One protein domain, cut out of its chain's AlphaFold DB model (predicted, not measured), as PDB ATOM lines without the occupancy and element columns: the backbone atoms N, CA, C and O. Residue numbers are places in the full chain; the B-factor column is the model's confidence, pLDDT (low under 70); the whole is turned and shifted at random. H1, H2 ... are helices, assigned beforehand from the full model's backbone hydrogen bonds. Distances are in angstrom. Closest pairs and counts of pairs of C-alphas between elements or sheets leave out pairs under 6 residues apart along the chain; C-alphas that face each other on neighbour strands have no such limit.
ATOM      1  N   ALA A 157     161.425 196.237 225.069       91.12
ATOM      2  CA  ALA A 157     161.059 195.723 223.752       91.12
ATOM      3  C   ALA A 157     160.627 196.848 222.798       91.12
ATOM      4  O   ALA A 157     160.953 196.809 221.613       91.12
ATOM      5  N   GLU A 158     159.917 197.860 223.301       91.69
ATOM      6  CA  GLU A 158     159.530 199.035 222.513       91.69
ATOM      7  C   GLU A 158     160.744 199.888 222.131       91.69
ATOM      8  O   GLU A 158     160.913 200.214 220.955       91.69
ATOM      9  N   ALA A 159     161.638 200.163 223.085       92.44
ATOM     10  CA  ALA A 159     162.888 200.876 222.836       92.44
ATOM     11  C   ALA A 159     163.737 200.164 221.773       92.44
ATOM     12  O   ALA A 159     164.266 200.798 220.860       92.44
ATOM     13  N   TRP A 160     163.799 198.830 221.826       94.56
ATOM     14  CA  TRP A 160     164.512 198.034 220.831       94.56
ATOM     15  C   TRP A 160     163.922 198.149 219.418       94.56
ATOM     16  O   TRP A 160     164.667 198.219 218.437       94.56
ATOM     17  N   ARG A 161     162.590 198.200 219.280       95.38
ATOM     18  CA  ARG A 161     161.944 198.407 217.972       95.38
ATOM     19  C   ARG A 161     162.277 199.780 217.397       95.38
ATOM     20  O   ARG A 161     162.632 199.855 216.225       95.38
ATOM     21  N   GLN A 162     162.213 200.827 218.219       95.62
ATOM     22  CA  GLN A 162     162.550 202.190 217.794       95.62
ATOM     23  C   GLN A 162     164.018 202.295 217.372       95.62
ATOM     24  O   GLN A 162     164.329 202.812 216.302       95.62
ATOM     25  N   HIS A 163     164.920 201.693 218.144       96.50
ATOM     26  CA  HIS A 163     166.341 201.638 217.813       96.50
ATOM     27  C   HIS A 163     166.609 201.013 216.431       96.50
ATOM     28  O   HIS A 163     167.387 201.549 215.643       96.50
ATOM     29  N   LYS A 164     165.919 199.914 216.087       97.50
ATOM     30  CA  LYS A 164     166.037 199.281 214.762       97.50
ATOM     31  C   LYS A 164     165.578 200.181 213.614       97.50
ATOM     32  O   LYS A 164     166.112 200.056 212.513       97.50
ATOM     33  N   ILE A 165     164.580 201.031 213.845       97.56
ATOM     34  CA  ILE A 165     164.090 201.985 212.845       97.56
ATOM     35  C   ILE A 165     165.146 203.072 212.637       97.56
ATOM     36  O   ILE A 165     165.629 203.235 211.516       97.56
ATOM     37  N   HIS A 166     165.599 203.708 213.718       97.25
ATOM     38  CA  HIS A 166     166.583 204.789 213.644       97.25
ATOM     39  C   HIS A 166     167.914 204.342 213.029       97.25
ATOM     40  O   HIS A 166     168.485 205.065 212.221       97.25
ATOM     41  N   ILE A 167     168.399 203.130 213.328       97.88
ATOM     42  CA  ILE A 167     169.623 202.612 212.693       97.88
ATOM     43  C   ILE A 167     169.487 202.553 211.169       97.88
ATOM     44  O   ILE A 167     170.425 202.909 210.455       97.88
ATOM     45  N   LYS A 168     168.336 202.111 210.655       97.81
ATOM     46  CA  LYS A 168     168.111 202.037 209.205       97.81
ATOM     47  C   LYS A 168     168.065 203.425 208.576       97.81
ATOM     48  O   LYS A 168     168.584 203.605 207.476       97.81
ATOM     49  N   GLU A 169     167.463 204.390 209.263       97.56
ATOM     50  CA  GLU A 169     167.409 205.785 208.821       97.56
ATOM     51  C   GLU A 169     168.804 206.408 208.778       97.56
ATOM     52  O   GLU A 169     169.194 206.924 207.734       97.56
ATOM     53  N   ILE A 170     169.599 206.235 209.837       97.50
ATOM     54  CA  ILE A 170     170.994 206.696 209.901       97.50
ATOM     55  C   ILE A 170     171.812 206.092 208.756       97.50
ATOM     56  O   ILE A 170     172.516 206.807 208.049       97.50
ATOM     57  N   GLN A 171     171.707 204.782 208.525       97.94
ATOM     58  CA  GLN A 171     172.437 204.123 207.439       97.94
ATOM     59  C   GLN A 171     172.014 204.630 206.058       97.94
ATOM     60  O   GLN A 171     172.844 204.736 205.152       97.94
ATOM     61  N   LYS A 172     170.723 204.912 205.868       98.06
ATOM     62  CA  LYS A 172     170.214 205.481 204.622       98.06
ATOM     63  C   LYS A 172     170.759 206.891 204.414       98.06
ATOM     64  O   LYS A 172     171.285 207.167 203.342       98.06
ATOM     65  N   GLU A 173     170.686 207.739 205.431       97.44
ATOM     66  CA  GLU A 173     171.186 209.110 205.373       97.44
ATOM     67  C   GLU A 173     172.694 209.136 205.106       97.44
ATOM     68  O   GLU A 173     173.135 209.814 204.186       97.44
ATOM     69  N   GLN A 174     173.478 208.293 205.781       97.56
ATOM     70  CA  GLN A 174     174.911 208.143 205.511       97.56
ATOM     71  C   GLN A 174     175.200 207.761 204.053       97.56
ATOM     72  O   GLN A 174     176.109 208.317 203.434       97.56
ATOM     73  N   LYS A 175     174.424 206.832 203.479       97.94
ATOM     74  CA  LYS A 175     174.547 206.458 202.061       97.94
ATOM     75  C   LYS A 175     174.160 207.610 201.135       97.94
ATOM     76  O   LYS A 175     174.814 207.805 200.111       97.94
ATOM     77  N   ASP A 176     173.116 208.358 201.466       97.31
ATOM     78  CA  ASP A 176     172.661 209.511 200.687       97.31
ATOM     79  C   ASP A 176     173.719 210.622 200.700       97.31
ATOM     80  O   ASP A 176     174.133 211.081 199.634       97.31
ATOM     81  N   THR A 177     174.257 210.955 201.873       97.19
ATOM     82  CA  THR A 177     175.343 211.927 202.036       97.19
ATOM     83  C   THR A 177     176.613 211.490 201.310       97.19
ATOM     84  O   THR A 177     177.229 212.298 200.620       97.19
ATOM     85  N   ALA A 178     177.004 210.215 201.397       97.62
ATOM     86  CA  ALA A 178     178.175 209.710 200.679       97.62
ATOM     87  C   ALA A 178     178.017 209.852 199.154       97.62
ATOM     88  O   ALA A 178     178.957 210.254 198.465       97.62
ATOM     89  N   ARG A 179     176.817 209.576 198.626       97.38
ATOM     90  CA  ARG A 179     176.496 209.780 197.204       97.38
ATOM     91  C   ARG A 179     176.526 211.255 196.814       97.38
ATOM     92  O   ARG A 179     177.062 211.586 195.760       97.38
ATOM     93  N   GLU A 180     175.988 212.136 197.651       96.31
ATOM     94  CA  GLU A 180     176.007 213.579 197.403       96.31
ATOM     95  C   GLU A 180     177.436 214.138 197.407       96.31
ATOM     96  O   GLU A 180     177.811 214.876 196.498       96.31
ATOM     97  N   ILE A 181     178.272 213.723 198.361       96.75
ATOM     98  CA  ILE A 181     179.691 214.095 198.415       96.75
ATOM     99  C   ILE A 181     180.427 213.619 197.156       96.75
ATOM    100  O   ILE A 181     181.178 214.390 196.557       96.75
ATOM    101  N   ALA A 182     180.194 212.380 196.714       97.50
ATOM    102  CA  ALA A 182     180.793 211.861 195.485       97.50
ATOM    103  C   ALA A 182     180.395 212.701 194.259       97.50
ATOM    104  O   ALA A 182     181.259 213.095 193.473       97.50
ATOM    105  N   LEU A 183     179.113 213.063 194.147       96.25
ATOM    106  CA  LEU A 183     178.614 213.935 193.084       96.25
ATOM    107  C   LEU A 183     179.248 215.333 193.139       96.25
ATOM    108  O   LEU A 183     179.586 215.906 192.100       96.25
ATOM    109  N   LEU A 184     179.432 215.896 194.336       94.19
ATOM    110  CA  LEU A 184     180.116 217.178 194.514       94.19
ATOM    111  C   LEU A 184     181.578 217.098 194.062       94.19
ATOM    112  O   LEU A 184     182.056 218.018 193.397       94.19
ATOM    113  N   HIS A 185     182.280 216.007 194.369       96.50
ATOM    114  CA  HIS A 185     183.650 215.788 193.906       96.50
ATOM    115  C   HIS A 185     183.740 215.637 192.386       96.50
ATOM    116  O   HIS A 185     184.614 216.256 191.774       96.50
ATOM    117  N   GLU A 186     182.829 214.885 191.773       94.81
ATOM    118  CA  GLU A 186     182.744 214.744 190.317       94.81
ATOM    119  C   GLU A 186     182.473 216.098 189.644       94.81
ATOM    120  O   GLU A 186     183.207 216.524 188.747       94.81
ATOM    121  N   THR A 187     181.472 216.830 190.142       93.69
ATOM    122  CA  THR A 187     181.115 218.162 189.636       93.69
ATOM    123  C   THR A 187     182.289 219.126 189.783       93.69
ATOM    124  O   THR A 187     182.611 219.852 188.843       93.69
ATOM    125  N   ARG A 188     182.980 219.109 190.930       93.00
ATOM    126  CA  ARG A 188     184.195 219.902 191.154       93.00
ATOM    127  C   ARG A 188     185.265 219.568 190.115       93.00
ATOM    128  O   ARG A 188     185.843 220.491 189.549       93.00
ATOM    129  N   GLY A 189     185.523 218.288 189.851       93.06
ATOM    130  CA  GLY A 189     186.491 217.859 188.839       93.06
ATOM    131  C   GLY A 189     186.155 218.396 187.444       93.06
ATOM    132  O   GLY A 189     187.016 218.971 186.784       93.06
ATOM    133  N   SER A 190     184.888 218.286 187.038       92.38
ATOM    134  CA  SER A 190     184.384 218.774 185.744       92.38
ATOM    135  C   SER A 190     184.438 220.305 185.605       92.38
ATOM    136  O   SER A 190     184.833 220.854 184.572       92.38
ATOM    137  N   VAL A 191     184.092 221.040 186.664       94.00
ATOM    138  CA  VAL A 191     184.133 222.512 186.661       94.00
ATOM    139  C   VAL A 191     185.573 223.027 186.640       94.00
ATOM    140  O   VAL A 191     185.874 223.996 185.945       94.00
ATOM    141  N   LEU A 192     186.484 222.385 187.376       91.75
ATOM    142  CA  LEU A 192     187.888 222.797 187.400       91.75
ATOM    143  C   LEU A 192     188.616 222.467 186.088       91.75
ATOM    144  O   LEU A 192     189.499 223.224 185.691       91.75
ATOM    145  N   SER A 193     188.228 221.399 185.384       93.75
ATOM    146  CA  SER A 193     188.822 221.041 184.088       93.75
ATOM    147  C   SER A 193     188.327 221.903 182.915       93.75
ATOM    148  O   SER A 193     189.028 222.031 181.915       93.75
ATOM    149  N   SER A 194     187.160 222.546 183.032       91.00
ATOM    150  CA  SER A 194     186.539 223.355 181.964       91.00
ATOM    151  C   SER A 194     187.018 224.819 181.897       91.00
ATOM    152  O   SER A 194     186.615 225.577 181.007       91.00
ATOM    153  N   GLY A 195     187.915 225.233 182.797       92.12
ATOM    154  CA  GLY A 195     188.568 226.545 182.771       92.12
ATOM    155  C   GLY A 195     187.682 227.722 183.212       92.12
ATOM    156  O   GLY A 195     186.581 227.565 183.741       92.12
ATOM    157  N   LYS A 196     188.170 228.956 183.007       94.06
ATOM    158  CA  LYS A 196     187.608 230.185 183.614       94.06
ATOM    159  C   LYS A 196     186.122 230.429 183.301       94.06
ATOM    160  O   LYS A 196     185.382 230.878 184.173       94.06
ATOM    161  N   LYS A 197     185.675 230.127 182.075       91.56
ATOM    162  CA  LYS A 197     184.268 230.303 181.665       91.56
ATOM    163  C   LYS A 197     183.340 229.272 182.323       91.56
ATOM    164  O   LYS A 197     182.240 229.638 182.729       91.56
ATOM    165  N   GLY A 198     183.792 228.022 182.472       90.31
ATOM    166  CA  GLY A 198     183.045 226.966 183.166       90.31
ATOM    167  C   GLY A 198     182.837 227.294 184.644       90.31
ATOM    168  O   GLY A 198     181.715 227.230 185.148       90.31
ATOM    169  N   LEU A 199     183.892 227.778 185.306       93.12
ATOM    170  CA  LEU A 199     183.824 228.247 186.690       93.12
ATOM    171  C   LEU A 199     182.815 229.398 186.861       93.12
ATOM    172  O   LEU A 199     181.967 229.353 187.751       93.12
ATOM    173  N   GLN A 200     182.854 230.401 185.976       93.94
ATOM    174  CA  GLN A 200     181.931 231.542 186.014       93.94
ATOM    175  C   GLN A 200     180.463 231.109 185.850       93.94
ATOM    176  O   GLN A 200     179.587 231.599 186.573       93.94
ATOM    177  N   ALA A 201     180.185 230.175 184.937       92.25
ATOM    178  CA  ALA A 201     178.843 229.631 184.735       92.25
ATOM    179  C   ALA A 201     178.347 228.864 185.973       92.25
ATOM    180  O   ALA A 201     177.218 229.078 186.418       92.25
ATOM    181  N   TYR A 202     179.202 228.031 186.578       93.44
ATOM    182  CA  TYR A 202     178.862 227.272 187.782       93.44
ATOM    183  C   TYR A 202     178.566 228.183 188.983       93.44
ATOM    184  O   TYR A 202     177.533 228.024 189.636       93.44
ATOM    185  N   CYS A 203     179.397 229.202 189.231       91.56
ATOM    186  CA  CYS A 203     179.138 230.201 190.272       91.56
ATOM    187  C   CYS A 203     177.801 230.927 190.048       91.56
ATOM    188  O   CYS A 203     177.024 231.106 190.987       91.56
ATOM    189  N   THR A 204     177.489 231.290 188.801       93.25
ATOM    190  CA  THR A 204     176.213 231.934 188.447       93.25
ATOM    191  C   THR A 204     175.016 231.010 188.717       93.25
ATOM    192  O   THR A 204     173.990 231.446 189.253       93.25
ATOM    193  N   ALA A 205     175.147 229.717 188.405       89.88
ATOM    194  CA  ALA A 205     174.121 228.713 188.670       89.88
ATOM    195  C   ALA A 205     173.888 228.499 190.178       89.88
ATOM    196  O   ALA A 205     172.733 228.433 190.612       89.88
ATOM    197  N   LEU A 206     174.954 228.454 190.986       89.88
ATOM    198  CA  LEU A 206     174.858 228.340 192.447       89.88
ATOM    199  C   LEU A 206     174.133 229.540 193.069       89.88
ATOM    200  O   LEU A 206     173.177 229.353 193.822       89.88
ATOM    201  N   MET A 207     174.511 230.761 192.681       90.31
ATOM    202  CA  MET A 207     173.864 231.991 193.155       90.31
ATOM    203  C   MET A 207     172.374 232.043 192.783       90.31
ATOM    204  O   MET A 207     171.549 232.564 193.532       90.31
ATOM    205  N   SER A 208     172.004 231.457 191.642       88.25
ATOM    206  CA  SER A 208     170.608 231.374 191.192       88.25
ATOM    207  C   SER A 208     169.796 230.313 191.946       88.25
ATOM    208  O   SER A 208     168.591 230.487 192.137       88.25
ATOM    209  N   ARG A 209     170.429 229.218 192.387       82.94
ATOM    210  CA  ARG A 209     169.800 228.176 193.219       82.94
ATOM    211  C   ARG A 209     169.605 228.622 194.667       82.94
ATOM    212  O   ARG A 209     168.567 228.312 195.244       82.94
ATOM    213  N   GLN A 210     170.545 229.379 195.230       74.56
ATOM    214  CA  GLN A 210     170.477 229.850 196.619       74.56
ATOM    215  C   GLN A 210     169.229 230.707 196.892       74.56
ATOM    216  O   GLN A 210     168.635 230.608 197.959       74.56
ATOM    217  N   ARG A 211     168.764 231.477 195.901       67.50
ATOM    218  CA  ARG A 211     167.543 232.299 196.005       67.50
ATOM    219  C   ARG A 211     166.234 231.496 195.993       67.50
ATOM    220  O   ARG A 211     165.178 232.076 196.210       67.50
ATOM    221  N   LYS A 212     166.283 230.193 195.691       62.69
ATOM    222  CA  LYS A 212     165.101 229.322 195.543       62.69
ATOM    223  C   LYS A 212     164.898 228.351 196.710       62.69
ATOM    224  O   LYS A 212     163.909 227.624 196.708       62.69
TER     225      LYS A 212
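This is residues 157 to 212 of the 224 residues of an uncharacterized protein of Plasmopara halstedii (UniProt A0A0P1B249). One long helix, H1, makes the length, and a shorter helix, H2, folds back from its end as the short arm of a lopsided, nearly flat V. Residues 157 to 186 of H1 stick out free. The printed part has 56 residues with two named helices, H1 then H2, and no named strand; its class is all helix. It is extended, with a radius of gyration of the C-alphas of 18.5 A and spans of 59 by 25 by 6 A.

H1, residues 157 to 193, and H2, residues 195 to 210, form a helical hairpin. They run opposite ways at a steep tilt of 37 degrees, only just steep. H1 touches H2 with residues 191 to 192 alone, and H2 touches H1 with residues 198 to 202 alone; the closest C-alphas, of Val 191 and Leu 199, are 5.7 A apart. Every O i to N i+4 pair is within hydrogen-bond range in H2, and 32 of 33 in H1.

H1 runs 54.6 A from C-alpha 157 at (161.059, 195.723, 223.752) to C-alpha 193 at (188.822, 221.041, 184.088). H2 measures 23.0 A and ends with C-alpha 210 at (170.477, 229.850, 196.619).

The C-alphas farthest apart, of Ala 157 and Lys 197, are 59.2 A apart. The printed part has no cut, and the link from H1 to H2 is tight. Residues 211 to 212 have pLDDT under 70.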